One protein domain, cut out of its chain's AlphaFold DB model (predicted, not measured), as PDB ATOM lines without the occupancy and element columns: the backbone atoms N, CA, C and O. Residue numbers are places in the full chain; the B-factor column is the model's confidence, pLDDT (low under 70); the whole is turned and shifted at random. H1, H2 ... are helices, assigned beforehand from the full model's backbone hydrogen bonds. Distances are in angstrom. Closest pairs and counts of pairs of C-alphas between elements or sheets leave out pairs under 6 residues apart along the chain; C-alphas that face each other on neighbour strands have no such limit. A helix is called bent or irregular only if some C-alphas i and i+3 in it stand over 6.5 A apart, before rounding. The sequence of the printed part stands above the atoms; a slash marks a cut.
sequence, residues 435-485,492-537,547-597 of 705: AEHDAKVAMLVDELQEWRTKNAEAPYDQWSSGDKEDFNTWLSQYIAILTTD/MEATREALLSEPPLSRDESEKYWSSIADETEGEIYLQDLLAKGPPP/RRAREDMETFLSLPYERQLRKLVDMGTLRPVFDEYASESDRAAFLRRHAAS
ATOM      1  N   ALA A 435     169.672 181.974 168.338       85.31
ATOM      2  CA  ALA A 435     169.637 182.694 169.608       85.31
ATOM      3  C   ALA A 435     171.005 183.301 169.981       85.31
ATOM      4  O   ALA A 435     171.071 184.407 170.531       85.31
ATOM      5  N   GLU A 436     172.105 182.603 169.684       89.25
ATOM      6  CA  GLU A 436     173.454 183.141 169.862       89.25
ATOM      7  C   GLU A 436     173.765 184.284 168.890       89.25
ATOM      8  O   GLU A 436     174.418 185.258 169.281       89.25
ATOM      9  N   HIS A 437     173.304 184.188 167.640       86.56
ATOM     10  CA  HIS A 437     173.427 185.255 166.651       86.56
ATOM     11  C   HIS A 437     172.668 186.513 167.096       86.56
ATOM     12  O   HIS A 437     173.266 187.587 167.194       86.56
ATOM     13  N   ASP A 438     171.404 186.362 167.501       84.94
ATOM     14  CA  ASP A 438     170.560 187.436 168.036       84.94
ATOM     15  C   ASP A 438     171.224 188.144 169.231       84.94
ATOM     16  O   ASP A 438     171.241 189.377 169.325       84.94
ATOM     17  N   ALA A 439     171.825 187.374 170.145       90.19
ATOM     18  CA  ALA A 439     172.535 187.926 171.295       90.19
ATOM     19  C   ALA A 439     173.780 188.734 170.883       90.19
ATOM     20  O   ALA A 439     174.032 189.800 171.452       90.19
ATOM     21  N   LYS A 440     174.541 188.263 169.886       92.44
ATOM     22  CA  LYS A 440     175.710 188.980 169.348       92.44
ATOM     23  C   LYS A 440     175.299 190.276 168.652       92.44
ATOM     24  O   LYS A 440     175.915 191.311 168.903       92.44
ATOM     25  N   VAL A 441     174.246 190.243 167.834       89.44
ATOM     26  CA  VAL A 441     173.711 191.439 167.166       89.44
ATOM     27  C   VAL A 441     173.246 192.462 168.202       89.44
ATOM     28  O   VAL A 441     173.621 193.628 168.109       89.44
ATOM     29  N   ALA A 442     172.519 192.037 169.240       89.06
ATOM     30  CA  ALA A 442     172.079 192.930 170.311       89.06
ATOM     31  C   ALA A 442     173.256 193.612 171.035       89.06
ATOM     32  O   ALA A 442     173.216 194.821 171.259       89.06
ATOM     33  N   MET A 443     174.325 192.867 171.344       93.38
ATOM     34  CA  MET A 443     175.535 193.437 171.950       93.38
ATOM     35  C   MET A 443     176.205 194.477 171.046       93.38
ATOM     36  O   MET A 443     176.605 195.539 171.519       93.38
ATOM     37  N   LEU A 444     176.296 194.204 169.744       94.19
ATOM     38  CA  LEU A 444     176.873 195.149 168.793       94.19
ATOM     39  C   LEU A 444     176.031 196.421 168.643       94.19
ATOM     40  O   LEU A 444     176.590 197.508 168.515       94.19
ATOM     41  N   VAL A 445     174.699 196.312 168.675       92.69
ATOM     42  CA  VAL A 445     173.806 197.484 168.636       92.69
ATOM     43  C   VAL A 445     173.968 198.337 169.898       92.69
ATOM     44  O   VAL A 445     173.967 199.565 169.800       92.69
ATOM     45  N   ASP A 446     174.162 197.725 171.068       93.69
ATOM     46  CA  ASP A 446     174.463 198.458 172.303       93.69
ATOM     47  C   ASP A 446     175.810 199.202 172.199       93.69
ATOM     48  O   ASP A 446     175.876 200.399 172.492       93.69
ATOM     49  N   GLU A 447     176.860 198.547 171.687       96.31
ATOM     50  CA  GLU A 447     178.160 199.187 171.428       96.31
ATOM     51  C   GLU A 447     178.054 200.331 170.403       96.31
ATOM     52  O   GLU A 447     178.668 201.388 170.580       96.31
ATOM     53  N   LEU A 448     177.227 200.186 169.360       96.06
ATOM     54  CA  LEU A 448     176.960 201.254 168.391       96.06
ATOM     55  C   LEU A 448     176.411 202.517 169.073       96.06
ATOM     56  O   LEU A 448     176.801 203.629 168.704       96.06
ATOM     57  N   GLN A 449     175.554 202.385 170.089       95.31
ATOM     58  CA  GLN A 449     175.054 203.560 170.811       95.31
ATOM     59  C   GLN A 449     176.136 204.253 171.637       95.31
ATOM     60  O   GLN A 449     176.122 205.484 171.759       95.31
ATOM     61  N   GLU A 450     177.097 203.506 172.183       96.69
ATOM     62  CA  GLU A 450     178.260 204.094 172.853       96.69
ATOM     63  C   GLU A 450     179.090 204.918 171.857       96.69
ATOM     64  O   GLU A 450     179.462 206.064 172.141       96.69
ATOM     65  N   TRP A 451     179.289 204.395 170.643       97.75
ATOM     66  CA  TRP A 451     179.962 205.113 169.560       97.75
ATOM     67  C   TRP A 451     179.190 206.351 169.090       97.75
ATOM     68  O   TRP A 451     179.798 207.409 168.903       97.75
ATOM     69  N   ARG A 452     177.858 206.276 168.962       96.69
ATOM     70  CA  ARG A 452     176.997 207.435 168.651       96.69
ATOM     71  C   ARG A 452     177.065 208.499 169.747       96.69
ATOM     72  O   ARG A 452     177.173 209.686 169.445       96.69
ATOM     73  N   THR A 453     177.091 208.091 171.017       96.62
ATOM     74  CA  THR A 453     177.261 209.004 172.162       96.62
ATOM     75  C   THR A 453     178.606 209.725 172.088       96.62
ATOM     76  O   THR A 453     178.662 210.951 172.175       96.62
ATOM     77  N   LYS A 454     179.686 208.987 171.817       97.25
ATOM     78  CA  LYS A 454     181.025 209.555 171.610       97.25
ATOM     79  C   LYS A 454     181.074 210.506 170.410       97.25
ATOM     80  O   LYS A 454     181.722 211.549 170.485       97.25
ATOM     81  N   ASN A 455     180.362 210.185 169.325       96.94
ATOM     82  CA  ASN A 455     180.289 211.027 168.126       96.94
ATOM     83  C   ASN A 455     179.512 212.328 168.379       96.94
ATOM     84  O   ASN A 455     179.857 213.381 167.841       96.94
ATOM     85  N   ALA A 456     178.482 212.268 169.227       94.75
ATOM     86  CA  ALA A 456     177.724 213.436 169.654       94.75
ATOM     87  C   ALA A 456     178.563 214.388 170.529       94.75
ATOM     88  O   ALA A 456     178.390 215.606 170.448       94.75
ATOM     89  N   GLU A 457     179.485 213.858 171.342       97.25
ATOM     90  CA  GLU A 457     180.425 214.661 172.138       97.25
ATOM     91  C   GLU A 457     181.520 215.307 171.281       97.25
ATOM     92  O   GLU A 457     181.820 216.495 171.430       97.25
ATOM     93  N   ALA A 458     182.117 214.529 170.379       96.81
ATOM     94  CA  ALA A 458     183.124 214.986 169.437       96.81
ATOM     95  C   ALA A 458     182.908 214.284 168.090       96.81
ATOM     96  O   ALA A 458     182.900 213.058 168.070       96.81
ATOM     97  N   PRO A 459     182.793 215.008 166.961       96.94
ATOM     98  CA  PRO A 459     182.658 214.375 165.652       96.94
ATOM     99  C   PRO A 459     183.819 213.419 165.361       96.94
ATOM    100  O   PRO A 459     184.957 213.728 165.724       96.94
ATOM    101  N   TYR A 460     183.552 212.323 164.647       96.88
ATOM    102  CA  TYR A 460     184.527 211.280 164.295       96.88
ATOM    103  C   TYR A 460     185.878 211.835 163.817       96.88
ATOM    104  O   TYR A 460     186.934 211.372 164.239       96.88
ATOM    105  N   ASP A 461     185.884 212.895 163.003       97.06
ATOM    106  CA  ASP A 461     187.116 213.524 162.507       97.06
ATOM    107  C   ASP A 461     188.063 214.002 163.617       97.06
ATOM    108  O   ASP A 461     189.284 214.006 163.425       97.06
ATOM    109  N   GLN A 462     187.516 214.352 164.780       97.94
ATOM    110  CA  GLN A 462     188.230 214.851 165.955       97.94
ATOM    111  C   GLN A 462     188.641 213.743 166.935       97.94
ATOM    112  O   GLN A 462     189.315 214.037 167.922       97.94
ATOM    113  N   TRP A 463     188.261 212.487 166.684       98.12
ATOM    114  CA  TRP A 463     188.640 211.356 167.531       98.12
ATOM    115  C   TRP A 463     190.145 211.088 167.487       98.12
ATOM    116  O   TRP A 463     190.828 211.400 166.503       98.12
ATOM    117  N   SER A 464     190.665 210.479 168.557       98.31
ATOM    118  CA  SER A 464     192.055 210.029 168.576       98.31
ATOM    119  C   SER A 464     192.275 208.908 167.552       98.31
ATOM    120  O   SER A 464     191.334 208.226 167.152       98.31
ATOM    121  N   SER A 465     193.517 208.707 167.098       97.81
ATOM    122  CA  SER A 465     193.820 207.636 166.139       97.81
ATOM    123  C   SER A 465     193.463 206.251 166.683       97.81
ATOM    124  O   SER A 465     192.958 205.437 165.924       97.81
ATOM    125  N   GLY A 466     193.653 206.024 167.991       98.12
ATOM    126  CA  GLY A 466     193.255 204.777 168.649       98.12
ATOM    127  C   GLY A 466     191.744 204.566 168.597       98.12
ATOM    128  O   GLY A 466     191.294 203.543 168.112       98.12
ATOM    129  N   ASP A 467     190.955 205.585 168.951       97.81
ATOM    130  CA  ASP A 467     189.488 205.487 168.906       97.81
ATOM    131  C   ASP A 467     188.952 205.225 167.488       97.81
ATOM    132  O   ASP A 467     187.944 204.544 167.316       97.81
ATOM    133  N   LYS A 468     189.611 205.787 166.466       98.06
ATOM    134  CA  LYS A 468     189.264 205.542 165.060       98.06
ATOM    135  C   LYS A 468     189.587 204.110 164.645       98.06
ATOM    136  O   LYS A 468     188.791 203.507 163.936       98.06
ATOM    137  N   GLU A 469     190.741 203.584 165.053       98.00
ATOM    138  CA  GLU A 469     191.148 202.199 164.787       98.00
ATOM    139  C   GLU A 469     190.229 201.199 165.501       98.00
ATOM    140  O   GLU A 469     189.769 200.247 164.867       98.00
ATOM    141  N   ASP A 470     189.884 201.461 166.763       97.94
ATOM    142  CA  ASP A 470     188.958 200.645 167.553       97.94
ATOM    143  C   ASP A 470     187.569 200.614 166.900       97.94
ATOM    144  O   ASP A 470     187.027 199.538 166.643       97.94
ATOM    145  N   PHE A 471     187.028 201.780 166.525       98.19
ATOM    146  CA  PHE A 471     185.746 201.859 165.822       98.19
ATOM    147  C   PHE A 471     185.783 201.181 164.450       98.19
ATOM    148  O   PHE A 471     184.840 200.492 164.089       98.19
ATOM    149  N   ASN A 472     186.854 201.345 163.667       97.50
ATOM    150  CA  ASN A 472     186.952 200.706 162.349       97.50
ATOM    151  C   ASN A 472     187.069 199.176 162.462       97.50
ATOM    152  O   ASN A 472     186.558 198.452 161.604       97.50
ATOM    153  N   THR A 473     187.719 198.683 163.520       97.75
ATOM    154  CA  THR A 473     187.793 197.249 163.832       97.75
ATOM    155  C   THR A 473     186.414 196.717 164.207       97.75
ATOM    156  O   THR A 473     185.969 195.725 163.630       97.75
ATOM    157  N   TRP A 474     185.711 197.423 165.096       97.75
ATOM    158  CA  TRP A 474     184.324 197.129 165.458       97.75
ATOM    159  C   TRP A 474     183.396 197.149 164.236       97.75
ATOM    160  O   TRP A 474     182.669 196.193 164.000       97.75
ATOM    161  N   LEU A 475     183.488 198.178 163.389       97.19
ATOM    162  CA  LEU A 475     182.676 198.323 162.178       97.19
ATOM    163  C   LEU A 475     182.885 197.153 161.211       97.19
ATOM    164  O   LEU A 475     181.937 196.678 160.595       97.19
ATOM    165  N   SER A 476     184.122 196.668 161.095       95.12
ATOM    166  CA  SER A 476     184.437 195.505 160.259       95.12
ATOM    167  C   SER A 476     183.799 194.225 160.808       95.12
ATOM    168  O   SER A 476     183.292 193.423 160.031       95.12
ATOM    169  N   GLN A 477     183.781 194.045 162.134       95.25
ATOM    170  CA  GLN A 477     183.098 192.920 162.786       95.25
ATOM    171  C   GLN A 477     181.576 193.026 162.652       95.25
ATOM    172  O   GLN A 477     180.925 192.039 162.325       95.25
ATOM    173  N   TYR A 478     181.025 194.226 162.848       94.50
ATOM    174  CA  TYR A 478     179.603 194.522 162.687       94.50
ATOM    175  C   TYR A 478     179.114 194.173 161.280       94.50
ATOM    176  O   TYR A 478     178.124 193.465 161.122       94.50
ATOM    177  N   ILE A 479     179.852 194.605 160.254       93.75
ATOM    178  CA  ILE A 479     179.533 194.286 158.861       93.75
ATOM    179  C   ILE A 479     179.687 192.786 158.609       93.75
ATOM    180  O   ILE A 479     178.771 192.188 158.066       93.75
ATOM    181  N   ALA A 480     180.778 192.157 159.056       92.00
ATOM    182  CA  ALA A 480     180.994 190.723 158.847       92.00
ATOM    183  C   ALA A 480     179.873 189.847 159.436       92.00
ATOM    184  O   ALA A 480     179.540 188.821 158.851       92.00
ATOM    185  N   ILE A 481     179.288 190.258 160.565       90.12
ATOM    186  CA  ILE A 481     178.161 189.557 161.195       90.12
ATOM    187  C   ILE A 481     176.849 189.817 160.443       90.12
ATOM    188  O   ILE A 481     176.054 188.903 160.288       90.12
ATOM    189  N   LEU A 482     176.621 191.033 159.940       85.94
ATOM    190  CA  LEU A 482     175.376 191.366 159.238       85.94
ATOM    191  C   LEU A 482     175.347 190.965 157.758       85.94
ATOM    192  O   LEU A 482     174.268 190.870 157.178       85.94
ATOM    193  N   THR A 483     176.502 190.785 157.121       84.75
ATOM    194  CA  THR A 483     176.606 190.548 155.675       84.75
ATOM    195  C   THR A 483     177.168 189.170 155.343       84.75
ATOM    196  O   THR A 483     177.944 189.061 154.393       84.75
ATOM    197  N   THR A 484     176.794 188.136 156.104       72.44
ATOM    198  CA  THR A 484     177.325 186.762 155.985       72.44
ATOM    199  C   THR A 484     177.385 186.232 154.546       72.44
ATOM    200  O   THR A 484     178.305 185.481 154.238       72.44
ATOM    201  N   ASP A 485     176.502 186.702 153.652       66.56
ATOM    202  CA  ASP A 485     176.359 186.187 152.280       66.56
ATOM    203  C   ASP A 485     176.483 187.239 151.158       66.56
ATOM    204  O   ASP A 485     176.171 186.953 150.000       66.56
ATOM    205  N   MET A 492     182.924 201.246 153.376       94.38
ATOM    206  CA  MET A 492     183.154 201.443 154.810       94.38
ATOM    207  C   MET A 492     182.993 202.905 155.250       94.38
ATOM    208  O   MET A 492     182.584 203.162 156.383       94.38
ATOM    209  N   GLU A 493     183.315 203.873 154.385       94.69
ATOM    210  CA  GLU A 493     183.221 205.295 154.726       94.69
ATOM    211  C   GLU A 493     181.764 205.750 154.743       94.69
ATOM    212  O   GLU A 493     181.337 206.385 155.712       94.69
ATOM    213  N   ALA A 494     180.992 205.365 153.724       91.06
ATOM    214  CA  ALA A 494     179.566 205.662 153.656       91.06
ATOM    215  C   ALA A 494     178.789 204.986 154.797       91.06
ATOM    216  O   ALA A 494     177.958 205.631 155.440       91.06
ATOM    217  N   THR A 495     179.094 203.720 155.103       93.06
ATOM    218  CA  THR A 495     178.457 202.986 156.208       93.06
ATOM    219  C   THR A 495     178.783 203.618 157.559       93.06
ATOM    220  O   THR A 495     177.886 203.804 158.379       93.06
ATOM    221  N   ARG A 496     180.039 204.033 157.786       96.12
ATOM    222  CA  ARG A 496     180.417 204.786 158.992       96.12
ATOM    223  C   ARG A 496     179.604 206.069 159.128       96.12
ATOM    224  O   ARG A 496     179.087 206.346 160.207       96.12
ATOM    225  N   GLU A 497     179.557 206.879 158.071       92.69
ATOM    226  CA  GLU A 497     178.841 208.157 158.099       92.69
ATOM    227  C   GLU A 497     177.353 207.951 158.380       92.69
ATOM    228  O   GLU A 497     176.797 208.669 159.208       92.69
ATOM    229  N   ALA A 498     176.734 206.939 157.766       90.44
ATOM    230  CA  ALA A 498     175.342 206.585 158.018       90.44
ATOM    231  C   ALA A 498     175.111 206.192 159.486       90.44
ATOM    232  O   ALA A 498     174.306 206.831 160.164       90.44
ATOM    233  N   LEU A 499     175.875 205.226 160.013       93.00
ATOM    234  CA  LEU A 499     175.710 204.716 161.380       93.00
ATOM    235  C   LEU A 499     175.918 205.793 162.453       93.00
ATOM    236  O   LEU A 499     175.191 205.824 163.444       93.00
ATOM    237  N   LEU A 500     176.894 206.685 162.261       95.50
ATOM    238  CA  LEU A 500     177.218 207.742 163.226       95.50
ATOM    239  C   LEU A 500     176.359 209.009 163.075       95.50
ATOM    240  O   LEU A 500     176.417 209.877 163.949       95.50
ATOM    241  N   SER A 501     175.604 209.147 161.981       89.44
ATOM    242  CA  SER A 501     174.724 210.304 161.757       89.44
ATOM    243  C   SER A 501     173.467 210.282 162.626       89.44
ATOM    244  O   SER A 501     172.870 211.333 162.877       89.44
ATOM    245  N   GLU A 502     173.082 209.105 163.110       87.75
ATOM    246  CA  GLU A 502     171.895 208.920 163.931       87.75
ATOM    247  C   GLU A 502     172.165 209.261 165.408       87.75
ATOM    248  O   GLU A 502     173.261 209.016 165.925       87.75
ATOM    249  N   PRO A 503     171.186 209.859 166.112       88.31
ATOM    250  CA  PRO A 503     171.333 210.162 167.529       88.31
ATOM    251  C   PRO A 503     171.403 208.866 168.357       88.31
ATOM    252  O   PRO A 503     170.728 207.895 168.013       88.31
ATOM    253  N   PRO A 504     172.165 208.846 169.467       87.81
ATOM    254  CA  PRO A 504     172.171 207.699 170.364       87.81
ATOM    255  C   PRO A 504     170.772 207.491 170.950       87.81
ATOM    256  O   PRO A 504     170.145 208.443 171.428       87.81
ATOM    257  N   LEU A 505     170.299 206.251 170.915       90.81
ATOM    258  CA  LEU A 505     168.985 205.851 171.403       90.81
ATOM    259  C   LEU A 505     169.156 204.652 172.329       90.81
ATOM    260  O   LEU A 505     169.708 203.644 171.914       90.81
ATOM    261  N   SER A 506     168.702 204.736 173.579       92.44
ATOM    262  CA  SER A 506     168.746 203.558 174.453       92.44
ATOM    263  C   SER A 506     167.645 202.556 174.097       92.44
ATOM    264  O   SER A 506     166.565 202.940 173.640       92.44
ATOM    265  N   ARG A 507     167.883 201.266 174.362       90.62
ATOM    266  CA  ARG A 507     166.902 200.191 174.137       90.62
ATOM    267  C   ARG A 507     165.548 200.478 174.795       90.62
ATOM    268  O   ARG A 507     164.515 200.365 174.141       90.62
ATOM    269  N   ASP A 508     165.558 200.907 176.058       92.38
ATOM    270  CA  ASP A 508     164.342 201.232 176.817       92.38
ATOM    271  C   ASP A 508     163.595 202.438 176.218       92.38
ATOM    272  O   ASP A 508     162.362 202.486 176.223       92.38
ATOM    273  N   GLU A 509     164.324 203.429 175.699       92.81
ATOM    274  CA  GLU A 509     163.729 204.583 175.019       92.81
ATOM    275  C   GLU A 509     163.137 204.196 173.666       92.81
ATOM    276  O   GLU A 509     162.034 204.654 173.362       92.81
ATOM    277  N   SER A 510     163.814 203.335 172.893       92.19
ATOM    278  CA  SER A 510     163.286 202.798 171.632       92.19
ATOM    279  C   SER A 510     162.008 202.002 171.878       92.19
ATOM    280  O   SER A 510     160.966 202.282 171.283       92.19
ATOM    281  N   GLU A 511     162.038 201.065 172.828       91.94
ATOM    282  CA  GLU A 511     160.876 200.248 173.166       91.94
ATOM    283  C   GLU A 511     159.692 201.110 173.607       91.94
ATOM    284  O   GLU A 511     158.581 200.939 173.100       91.94
ATOM    285  N   LYS A 512     159.935 202.082 174.492       92.94
ATOM    286  CA  LYS A 512     158.903 203.010 174.954       92.94
ATOM    287  C   LYS A 512     158.356 203.875 173.820       92.94
ATOM    288  O   LYS A 512     157.152 204.130 173.769       92.94
ATOM    289  N   TYR A 513     159.224 204.342 172.926       92.94
ATOM    290  CA  TYR A 513     158.834 205.129 171.763       92.94
ATOM    291  C   TYR A 513     157.881 204.328 170.873       92.94
ATOM    292  O   TYR A 513     156.747 204.756 170.647       92.94
ATOM    293  N   TRP A 514     158.285 203.128 170.457       94.19
ATOM    294  CA  TRP A 514     157.473 202.283 169.588       94.19
ATOM    295  C   TRP A 514     156.184 201.800 170.257       94.19
ATOM    296  O   TRP A 514     155.134 201.800 169.611       94.19
ATOM    297  N   SER A 515     156.217 201.455 171.551       91.06
ATOM    298  CA  SER A 515     155.003 201.086 172.287       91.06
ATOM    299  C   SER A 515     154.015 202.248 172.377       91.06
ATOM    300  O   SER A 515     152.814 202.034 172.233       91.06
ATOM    301  N   SER A 516     154.518 203.476 172.556       93.50
ATOM    302  CA  SER A 516     153.665 204.666 172.653       93.50
ATOM    303  C   SER A 516     153.013 205.050 171.332       93.50
ATOM    304  O   SER A 516     151.895 205.546 171.295       93.50
ATOM    305  N   ILE A 517     153.688 204.786 170.220       94.00
ATOM    306  CA  ILE A 517     153.155 205.080 168.893       94.00
ATOM    307  C   ILE A 517     152.123 204.033 168.462       94.00
ATOM    308  O   ILE A 517     151.187 204.362 167.736       94.00
ATOM    309  N   ALA A 518     152.278 202.785 168.910       92.56
ATOM    310  CA  ALA A 518     151.353 201.701 168.601       92.56
ATOM    311  C   ALA A 518     149.995 201.830 169.323       92.56
ATOM    312  O   ALA A 518     148.991 201.324 168.819       92.56
ATOM    313  N   ASP A 519     149.941 202.494 170.483       96.00
ATOM    314  CA  ASP A 519     148.684 202.826 171.160       96.00
ATOM    315  C   ASP A 519     148.059 204.075 170.519       96.00
ATOM    316  O   ASP A 519     148.684 205.129 170.432       96.00
ATOM    317  N   GLU A 520     146.801 203.980 170.084       95.81
ATOM    318  CA  GLU A 520     146.074 205.092 169.460       95.81
ATOM    319  C   GLU A 520     145.991 206.321 170.380       95.81
ATOM    320  O   GLU A 520     146.059 207.452 169.904       95.81
ATOM    321  N   THR A 521     145.889 206.118 171.698       96.69
ATOM    322  CA  THR A 521     145.773 207.219 172.665       96.69
ATOM    323  C   THR A 521     147.102 207.926 172.915       96.69
ATOM    324  O   THR A 521     147.153 209.157 172.944       96.69
ATOM    325  N   GLU A 522     148.191 207.174 173.063       95.81
ATOM    326  CA  GLU A 522     149.531 207.742 173.234       95.81
ATOM    327  C   GLU A 522     150.054 208.331 171.915       95.81
ATOM    328  O   GLU A 522     150.632 209.420 171.917       95.81
ATOM    329  N   GLY A 523     149.737 207.701 170.781       95.25
ATOM    330  CA  GLY A 523     149.985 208.231 169.446       95.25
ATOM    331  C   GLY A 523     149.244 209.545 169.188       95.25
ATOM    332  O   GLY A 523     149.795 210.450 168.558       95.25
ATOM    333  N   GLU A 524     148.032 209.704 169.730       97.25
ATOM    334  CA  GLU A 524     147.299 210.971 169.682       97.25
ATOM    335  C   GLU A 524     148.025 212.077 170.461       97.25
ATOM    336  O   GLU A 524     148.222 213.179 169.942       97.25
ATOM    337  N   ILE A 525     148.468 211.779 171.686       96.75
ATOM    338  CA  ILE A 525     149.236 212.717 172.519       96.75
ATOM    339  C   ILE A 525     150.538 213.108 171.807       96.75
ATOM    340  O   ILE A 525     150.862 214.293 171.707       96.75
ATOM    341  N   TYR A 526     151.251 212.129 171.246       95.50
ATOM    342  CA  TYR A 526     152.477 212.363 170.490       95.50
ATOM    343  C   TYR A 526     152.236 213.240 169.254       95.50
ATOM    344  O   TYR A 526     152.998 214.173 168.990       95.50
ATOM    345  N   LEU A 527     151.155 212.995 168.507       96.31
ATOM    346  CA  LEU A 527     150.795 213.796 167.340       96.31
ATOM    347  C   LEU A 527     150.453 215.242 167.727       96.31
ATOM    348  O   LEU A 527     150.855 216.172 167.025       96.31
ATOM    349  N   GLN A 528     149.755 215.455 168.844       97.19
ATOM    350  CA  GLN A 528     149.473 216.796 169.363       97.19
ATOM    351  C   GLN A 528     150.759 217.537 169.747       97.19
ATOM    352  O   GLN A 528     150.919 218.707 169.389       97.19
ATOM    353  N   ASP A 529     151.702 216.854 170.397       96.25
ATOM    354  CA  ASP A 529     153.019 217.408 170.718       96.25
ATOM    355  C   ASP A 529     153.819 217.755 169.451       96.25
ATOM    356  O   ASP A 529     154.489 218.791 169.391       96.25
ATOM    357  N   LEU A 530     153.735 216.918 168.414       95.38
ATOM    358  CA  LEU A 530     154.409 217.132 167.134       95.38
ATOM    359  C   LEU A 530     153.796 218.314 166.365       95.38
ATOM    360  O   LEU A 530     154.529 219.161 165.853       95.38
ATOM    361  N   LEU A 531     152.466 218.442 166.364       96.50
ATOM    362  CA  LEU A 531     151.750 219.597 165.807       96.50
ATOM    363  C   LEU A 531     152.071 220.895 166.557       96.50
ATOM    364  O   LEU A 531     152.203 221.947 165.931       96.50
ATOM    365  N   ALA A 532     152.228 220.830 167.882       97.38
ATOM    366  CA  ALA A 532     152.608 221.980 168.697       97.38
ATOM    367  C   ALA A 532     154.051 222.439 168.427       97.38
ATOM    368  O   ALA A 532     154.324 223.641 168.446       97.38
ATOM    369  N   LYS A 533     154.971 221.500 168.161       96.44
ATOM    370  CA  LYS A 533     156.363 221.799 167.781       96.44
ATOM    371  C   LYS A 533     156.469 222.347 166.354       96.44
ATOM    372  O   LYS A 533     157.276 223.244 166.118       96.44
ATOM    373  N   GLY A 534     155.640 221.847 165.435       95.12
ATOM    374  CA  GLY A 534     155.705 222.180 164.011       95.12
ATOM    375  C   GLY A 534     156.977 221.648 163.328       95.12
ATOM    376  O   GLY A 534     157.824 221.040 163.985       95.12
ATOM    377  N   PRO A 535     157.128 221.849 162.005       94.06
ATOM    378  CA  PRO A 535     158.347 221.473 161.291       94.06
ATOM    379  C   PRO A 535     159.554 222.268 161.813       94.06
ATOM    380  O   PRO A 535     159.406 223.450 162.151       94.06
ATOM    381  N   PRO A 536     160.756 221.662 161.876       91.56
ATOM    382  CA  PRO A 536     161.951 222.367 162.312       91.56
ATOM    383  C   PRO A 536     162.203 223.589 161.411       91.56
ATOM    384  O   PRO A 536     161.990 223.520 160.195       91.56
ATOM    385  N   PRO A 537     162.643 224.730 161.979       95.00
ATOM    386  CA  PRO A 537     162.922 225.916 161.186       95.00
ATOM    387  C   PRO A 537     164.083 225.640 160.226       95.00
ATOM    388  O   PRO A 537     165.085 225.042 160.617       95.00
ATOM    389  N   ARG A 547     166.991 218.742 154.724       92.06
ATOM    390  CA  ARG A 547     165.968 219.408 153.915       92.06
ATOM    391  C   ARG A 547     164.872 218.437 153.468       92.06
ATOM    392  O   ARG A 547     163.706 218.825 153.486       92.06
ATOM    393  N   ARG A 548     165.230 217.211 153.061       88.69
ATOM    394  CA  ARG A 548     164.255 216.169 152.689       88.69
ATOM    395  C   ARG A 548     163.426 215.755 153.900       88.69
ATOM    396  O   ARG A 548     162.209 215.800 153.816       88.69
ATOM    397  N   ALA A 549     164.063 215.489 155.040       88.06
ATOM    398  CA  ALA A 549     163.367 215.149 156.282       88.06
ATOM    399  C   ALA A 549     162.375 216.248 156.710       88.06
ATOM    400  O   ALA A 549     161.253 215.959 157.126       88.06
ATOM    401  N   ARG A 550     162.747 217.524 156.545       94.44
ATOM    402  CA  ARG A 550     161.858 218.665 156.797       94.44
ATOM    403  C   ARG A 550     160.673 218.701 155.827       94.44
ATOM    404  O   ARG A 550     159.550 218.930 156.270       94.44
ATOM    405  N   GLU A 551     160.906 218.497 154.530       95.06
ATOM    406  CA  GLU A 551     159.852 218.445 153.501       95.06
ATOM    407  C   GLU A 551     158.892 217.261 153.724       95.06
ATOM    408  O   GLU A 551     157.675 217.423 153.614       95.06
ATOM    409  N   ASP A 552     159.413 216.097 154.109       92.81
ATOM    410  CA  ASP A 552     158.625 214.903 154.424       92.81
ATOM    411  C   ASP A 552     157.763 215.121 155.673       92.81
ATOM    412  O   ASP A 552     156.569 214.804 155.681       92.81
ATOM    413  N   MET A 553     158.326 215.752 156.708       94.56
ATOM    414  CA  MET A 553     157.595 216.131 157.917       94.56
ATOM    415  C   MET A 553     156.516 217.183 157.632       94.56
ATOM    416  O   MET A 553     155.401 217.069 158.135       94.56
ATOM    417  N   GLU A 554     156.803 218.184 156.798       96.06
ATOM    418  CA  GLU A 554     155.819 219.182 156.359       96.06
ATOM    419  C   GLU A 554     154.683 218.520 155.562       96.06
ATOM    420  O   GLU A 554     153.504 218.796 155.794       96.06
ATOM    421  N   THR A 555     155.025 217.567 154.694       96.31
ATOM    422  CA  THR A 555     154.056 216.772 153.936       96.31
ATOM    423  C   THR A 555     153.179 215.940 154.867       96.31
ATOM    424  O   THR A 555     151.956 215.950 154.724       96.31
ATOM    425  N   PHE A 556     153.758 215.265 155.862       96.38
ATOM    426  CA  PHE A 556     153.006 214.525 156.875       96.38
ATOM    427  C   PHE A 556     152.069 215.446 157.668       96.38
ATOM    428  O   PHE A 556     150.872 215.166 157.776       96.38
ATOM    429  N   LEU A 557     152.582 216.586 158.136       96.62
ATOM    430  CA  LEU A 557     151.825 217.582 158.898       96.62
ATOM    431  C   LEU A 557     150.707 218.262 158.095       96.62
ATOM    432  O   LEU A 557     149.755 218.770 158.684       96.62
ATOM    433  N   SER A 558     150.779 218.234 156.762       96.75
ATOM    434  CA  SER A 558     149.720 218.745 155.883       96.75
ATOM    435  C   SER A 558     148.517 217.803 155.728       96.75
ATOM    436  O   SER A 558     147.459 218.224 155.256       96.75
ATOM    437  N   LEU A 559     148.654 216.525 156.105       96.56
ATOM    438  CA  LEU A 559     147.574 215.540 155.995       96.56
ATOM    439  C   LEU A 559     146.435 215.818 157.000       96.56
ATOM    440  O   LEU A 559     146.659 216.410 158.051       96.56
ATOM    441  N   PRO A 560     145.201 215.344 156.738       98.12
ATOM    442  CA  PRO A 560     144.137 215.370 157.740       98.12
ATOM    443  C   PRO A 560     144.546 214.633 159.024       98.12
ATOM    444  O   PRO A 560     145.124 213.548 158.937       98.12
ATOM    445  N   TYR A 561     144.182 215.171 160.191       97.75
ATOM    446  CA  TYR A 561     144.553 214.639 161.515       97.75
ATOM    447  C   TYR A 561     144.298 213.132 161.665       97.75
ATOM    448  O   TYR A 561     145.187 212.383 162.052       97.75
ATOM    449  N   GLU A 562     143.123 212.648 161.250       97.25
ATOM    450  CA  GLU A 562     142.787 211.216 161.298       97.25
ATOM    451  C   GLU A 562     143.741 210.348 160.462       97.25
ATOM    452  O   GLU A 562     144.041 209.210 160.820       97.25
ATOM    453  N   ARG A 563     144.235 210.872 159.331       96.44
ATOM    454  CA  ARG A 563     145.214 210.169 158.493       96.44
ATOM    455  C   ARG A 563     146.612 210.218 159.097       96.44
ATOM    456  O   ARG A 563     147.346 209.254 158.918       96.44
ATOM    457  N   GLN A 564     146.975 211.308 159.770       96.38
ATOM    458  CA  GLN A 564     148.243 211.410 160.498       96.38
ATOM    459  C   GLN A 564     148.292 210.389 161.628       96.38
ATOM    460  O   GLN A 564     149.229 209.602 161.678       96.38
ATOM    461  N   LEU A 565     147.248 210.354 162.463       97.31
ATOM    462  CA  LEU A 565     147.147 209.421 163.581       97.31
ATOM    463  C   LEU A 565     147.183 207.974 163.098       97.31
ATOM    464  O   LEU A 565     147.985 207.190 163.587       97.31
ATOM    465  N   ARG A 566     146.389 207.634 162.073       95.31
ATOM    466  CA  ARG A 566     146.411 206.283 161.502       95.31
ATOM    467  C   ARG A 566     147.796 205.905 160.989       95.31
ATOM    468  O   ARG A 566     148.279 204.841 161.333       95.31
ATOM    469  N   LYS A 567     148.450 206.780 160.217       94.50
ATOM    470  CA  LYS A 567     149.815 206.525 159.735       94.50
ATOM    471  C   LYS A 567     150.806 206.330 160.880       94.50
ATOM    472  O   LYS A 567     151.708 205.519 160.747       94.50
ATOM    473  N   LEU A 568     150.653 207.080 161.967       94.94
ATOM    474  CA  LEU A 568     151.512 206.978 163.137       94.94
ATOM    475  C   LEU A 568     151.321 205.627 163.838       94.94
ATOM    476  O   LEU A 568     152.291 204.906 164.028       94.94
ATOM    477  N   VAL A 569     150.074 205.230 164.096       95.06
ATOM    478  CA  VAL A 569     149.748 203.910 164.660       95.06
ATOM    479  C   VAL A 569     150.226 202.781 163.744       95.06
ATOM    480  O   VAL A 569     150.863 201.840 164.212       95.06
ATOM    481  N   ASP A 570     149.998 202.903 162.433       91.31
ATOM    482  CA  ASP A 570     150.467 201.940 161.436       91.31
ATOM    483  C   ASP A 570     152.001 201.819 161.478       91.31
ATOM    484  O   ASP A 570     152.518 200.707 161.508       91.31
ATOM    485  N   MET A 571     152.738 202.933 161.573       90.06
ATOM    486  CA  MET A 571     154.196 202.918 161.766       90.06
ATOM    487  C   MET A 571     154.593 202.176 163.047       90.06
ATOM    488  O   MET A 571     155.530 201.384 163.013       90.06
ATOM    489  N   GLY A 572     153.853 202.354 164.145       92.44
ATOM    490  CA  GLY A 572     154.057 201.607 165.391       92.44
ATOM    491  C   GLY A 572     153.961 200.091 165.210       92.44
ATOM    492  O   GLY A 572     154.741 199.342 165.795       92.44
ATOM    493  N   THR A 573     153.062 199.623 164.337       88.69
ATOM    494  CA  THR A 573     152.946 198.187 164.021       88.69
ATOM    495  C   THR A 573     154.130 197.641 163.224       88.69
ATOM    496  O   THR A 573     154.379 196.438 163.253       88.69
ATOM    497  N   LEU A 574     154.884 198.515 162.551       91.12
ATOM    498  CA  LEU A 574     156.076 198.166 161.779       91.12
ATOM    499  C   LEU A 574     157.355 198.160 162.635       91.12
ATOM    500  O   LEU A 574     158.443 198.001 162.080       91.12
ATOM    501  N   ARG A 575     157.239 198.282 163.971       93.69
ATOM    502  CA  ARG A 575     158.367 198.210 164.917       93.69
ATOM    503  C   ARG A 575     159.338 197.067 164.602       93.69
ATOM    504  O   ARG A 575     160.519 197.369 164.507       93.69
ATOM    505  N   PRO A 576     158.915 195.802 164.389       92.25
ATOM    506  CA  PRO A 576     159.875 194.720 164.172       92.25
ATOM    507  C   PRO A 576     160.818 194.973 162.992       92.25
ATOM    508  O   PRO A 576     161.955 194.531 163.009       92.25
ATOM    509  N   VAL A 577     160.370 195.716 161.977       87.75
ATOM    510  CA  VAL A 577     161.177 196.025 160.792       87.75
ATOM    511  C   VAL A 577     162.083 197.234 161.024       87.75
ATOM    512  O   VAL A 577     163.242 197.202 160.622       87.75
ATOM    513  N   PHE A 578     161.566 198.293 161.655       88.38
ATOM    514  CA  PHE A 578     162.266 199.580 161.771       88.38
ATOM    515  C   PHE A 578     163.055 199.779 163.069       88.38
ATOM    516  O   PHE A 578     163.913 200.653 163.115       88.38
ATOM    517  N   ASP A 579     162.768 199.021 164.125       90.88
ATOM    518  CA  ASP A 579     163.498 199.096 165.390       90.88
ATOM    519  C   ASP A 579     164.820 198.327 165.258       90.88
ATOM    520  O   ASP A 579     164.820 197.120 165.010       90.88
ATOM    521  N   GLU A 580     165.958 199.005 165.428       87.06
ATOM    522  CA  GLU A 580     167.289 198.371 165.438       87.06
ATOM    523  C   GLU A 580     167.389 197.302 166.543       87.06
ATOM    524  O   GLU A 580     168.096 196.312 166.387       87.06
ATOM    525  N   TYR A 581     166.612 197.460 167.620       89.00
ATOM    526  CA  TYR A 581     166.578 196.552 168.767       89.00
ATOM    527  C   TYR A 581     165.603 195.380 168.638       89.00
ATOM    528  O   TYR A 581     165.526 194.559 169.558       89.00
ATOM    529  N   ALA A 582     164.828 195.296 167.554       88.38
ATOM    530  CA  ALA A 582     163.965 194.142 167.330       88.38
ATOM    531  C   ALA A 582     164.817 192.890 167.073       88.38
ATOM    532  O   ALA A 582     165.713 192.920 166.220       88.38
ATOM    533  N   SER A 583     164.514 191.804 167.790       86.94
ATOM    534  CA  SER A 583     165.166 190.509 167.585       86.94
ATOM    535  C   SER A 583     164.848 189.946 166.200       86.94
ATOM    536  O   SER A 583     163.819 190.270 165.594       86.94
ATOM    537  N   GLU A 584     165.714 189.074 165.696       82.25
ATOM    538  CA  GLU A 584     165.491 188.360 164.443       82.25
ATOM    539  C   GLU A 584     164.237 187.485 164.529       82.25
ATOM    540  O   GLU A 584     163.425 187.467 163.603       82.25
ATOM    541  N   SER A 585     163.984 186.881 165.691       86.00
ATOM    542  CA  SER A 585     162.730 186.173 165.983       86.00
ATOM    543  C   SER A 585     161.473 187.046 165.824       86.00
ATOM    544  O   SER A 585     160.495 186.606 165.209       86.00
ATOM    545  N   ASP A 586     161.485 188.294 166.306       88.25
ATOM    546  CA  ASP A 586     160.362 189.228 166.153       88.25
ATOM    547  C   ASP A 586     160.199 189.668 164.691       88.25
ATOM    548  O   ASP A 586     159.071 189.740 164.182       88.25
ATOM    549  N   ARG A 587     161.313 189.912 163.986       86.75
ATOM    550  CA  ARG A 587     161.331 190.201 162.541       86.75
ATOM    551  C   ARG A 587     160.751 189.042 161.743       86.75
ATOM    552  O   ARG A 587     159.852 189.258 160.934       86.75
ATOM    553  N   ALA A 588     161.203 187.819 161.994       84.06
ATOM    554  CA  ALA A 588     160.734 186.615 161.324       84.06
ATOM    555  C   ALA A 588     159.250 186.362 161.612       84.06
ATOM    556  O   ALA A 588     158.480 186.084 160.691       84.06
ATOM    557  N   ALA A 589     158.804 186.523 162.862       87.56
ATOM    558  CA  ALA A 589     157.393 186.405 163.223       87.56
ATOM    559  C   ALA A 589     156.531 187.466 162.518       87.56
ATOM    560  O   ALA A 589     155.450 187.152 162.007       87.56
ATOM    561  N   PHE A 590     157.013 188.710 162.447       90.19
ATOM    562  CA  PHE A 590     156.360 189.789 161.712       90.19
ATOM    563  C   PHE A 590     156.283 189.481 160.212       90.19
ATOM    564  O   PHE A 590     155.196 189.528 159.632       90.19
ATOM    565  N   LEU A 591     157.405 189.106 159.595       86.44
ATOM    566  CA  LEU A 591     157.477 188.761 158.180       86.44
ATOM    567  C   LEU A 591     156.574 187.574 157.866       86.44
ATOM    568  O   LEU A 591     155.784 187.685 156.946       86.44
ATOM    569  N   ARG A 592     156.570 186.497 158.657       83.31
ATOM    570  CA  ARG A 592     155.647 185.359 158.469       83.31
ATOM    571  C   ARG A 592     154.184 185.790 158.555       83.31
ATOM    572  O   ARG A 592     153.369 185.406 157.719       83.31
ATOM    573  N   ARG A 593     153.837 186.631 159.534       86.31
ATOM    574  CA  ARG A 593     152.465 187.131 159.717       86.31
ATOM    575  C   ARG A 593     152.000 188.015 158.558       86.31
ATOM    576  O   ARG A 593     150.819 187.985 158.208       86.31
ATOM    577  N   HIS A 594     152.906 188.806 157.991       83.00
ATOM    578  CA  HIS A 594     152.613 189.782 156.942       83.00
ATOM    579  C   HIS A 594     153.099 189.362 155.548       83.00
ATOM    580  O   HIS A 594     152.862 190.099 154.591       83.00
ATOM    581  N   ALA A 595     153.684 188.169 155.402       79.94
ATOM    582  CA  ALA A 595     154.257 187.650 154.159       79.94
ATOM    583  C   ALA A 595     153.230 187.683 153.034       79.94
ATOM    584  O   ALA A 595     153.532 188.113 151.928       79.94
ATOM    585  N   ALA A 596     151.983 187.324 153.354       76.19
ATOM    586  CA  ALA A 596     150.880 187.340 152.407       76.19
ATOM    587  C   ALA A 596     150.689 188.704 151.716       76.19
ATOM    588  O   ALA A 596     150.427 188.748 150.519       76.19
ATOM    589  N   SER A 597     150.820 189.794 152.476       76.00
ATOM    590  CA  SER A 597     150.648 191.163 151.983       76.00
ATOM    591  C   SER A 597     151.938 191.740 151.402       76.00
ATOM    592  O   SER A 597     151.880 192.494 150.439       76.00
TER     593      SER A 597
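AT A GLANCE: This is residues 435 to 485, 492 to 537 and 547 to 597 of the 705 residues of the protein "Hypothetical protein" of Odontella aurita (UniProt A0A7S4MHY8). Two helical lobes stand side by side with few contacts between them: in the first, H2 folds back beside the long H1 and H3 crosses it; in the second, H4, H5 and H7 pack together as a core, with H6 near the start of H7 and H8 and H9 past its end. Residues 592 to 597 of H9 stick out. The printed part has 148 residues with nine named helices, H1 to H9 in chain order, and no named strand; the class is all helix. It is only just loose, close to compact, with a radius of gyration of the C-alphas of 18.0 A, and spans 51 by 41 by 25 A.

HOW THE PARTS SIT: The longest helix, H1, residues 435 to 457, forms a helical hairpin with H2, residues 465 to 482. They only just touch, with 3 pairs of C-alphas within 8 A, the closest those of Leu 444 and Tyr 478 at 6.7 A, and run opposite ways at a shallow tilt of 32 degrees, only just short of steep. Residues 448 to 455 of H1 alone touch H3, residues 492 to 501, only just about perpendicular at 72 degrees; the closest C-alphas, of Arg 452 and Leu 500, are 5.4 A apart. H1 is close but not clearly touching to H4, residues 507 to 518, at the C-alphas of Asp 446 and Arg 507, 8.0 A apart, and to H9, residues 584 to 597, at those of Asp 438 and Glu 584, 6.3 A apart. Residues 514 to 518 of H4 alone touch H7, residues 561 to 573, opposite ways at a steep tilt of 45 degrees, closest at the C-alphas of Ala 518 and Gly 572, 4.2 A. H5, residues 520 to 533, touches H4 only at the corner, with the C-alphas of Ile 517 and Gly 523 closest at 4.5 A. H5 touches residues 564 to 569 of H7 alone at a steep tilt of 61 degrees, with the C-alphas of Glu 520 and Val 569 closest at 6.2 A. H6, residues 547 to 557, is close but not clearly touching to H7, with the C-alphas of Phe 556 and Gln 564 closest at 6.7 A. H8, residues 575 to 578, meets H7 only through their link and touches H9, with the C-alphas of Pro 576 and Arg 587 closest at 5.0 A. Helix packing is mostly crossed: of the 4 pairs of helices that touch other than only at the corner or at their ends and that have a tilt, 1 is at a shallow tilt. Every O i to N i+4 pair is within hydrogen-bond range in H1 to H7, and 8 of 10 are in H9; H8 is too short for such a pair.

IN THESE COORDINATES: H1 runs 33.8 A from C-alpha 435 at (169.637, 182.694, 169.608) to C-alpha 457 at (180.425, 214.661, 172.138). H2 is 25.5 A long, H5 19.7 A and H7 18.6 A. H9, 19.6 A, ends at C-alpha 597 at (150.648, 191.163, 151.983) and is irregular: C-alphas 593 and 596 are 7.5 A apart.

THE WHOLE: The two C-alphas farthest apart, of Gly 466 and Pro 560, are 51.4 A apart. Residues 486 to 491 and 538 to 546 are not printed; the gaps between C-alphas are 16.9 A and 10.2 A. Of the links printed whole, H1 to H2 is short and the others are tight. Mean pLDDT of the printed part is 92.6, with residue 485 under 70.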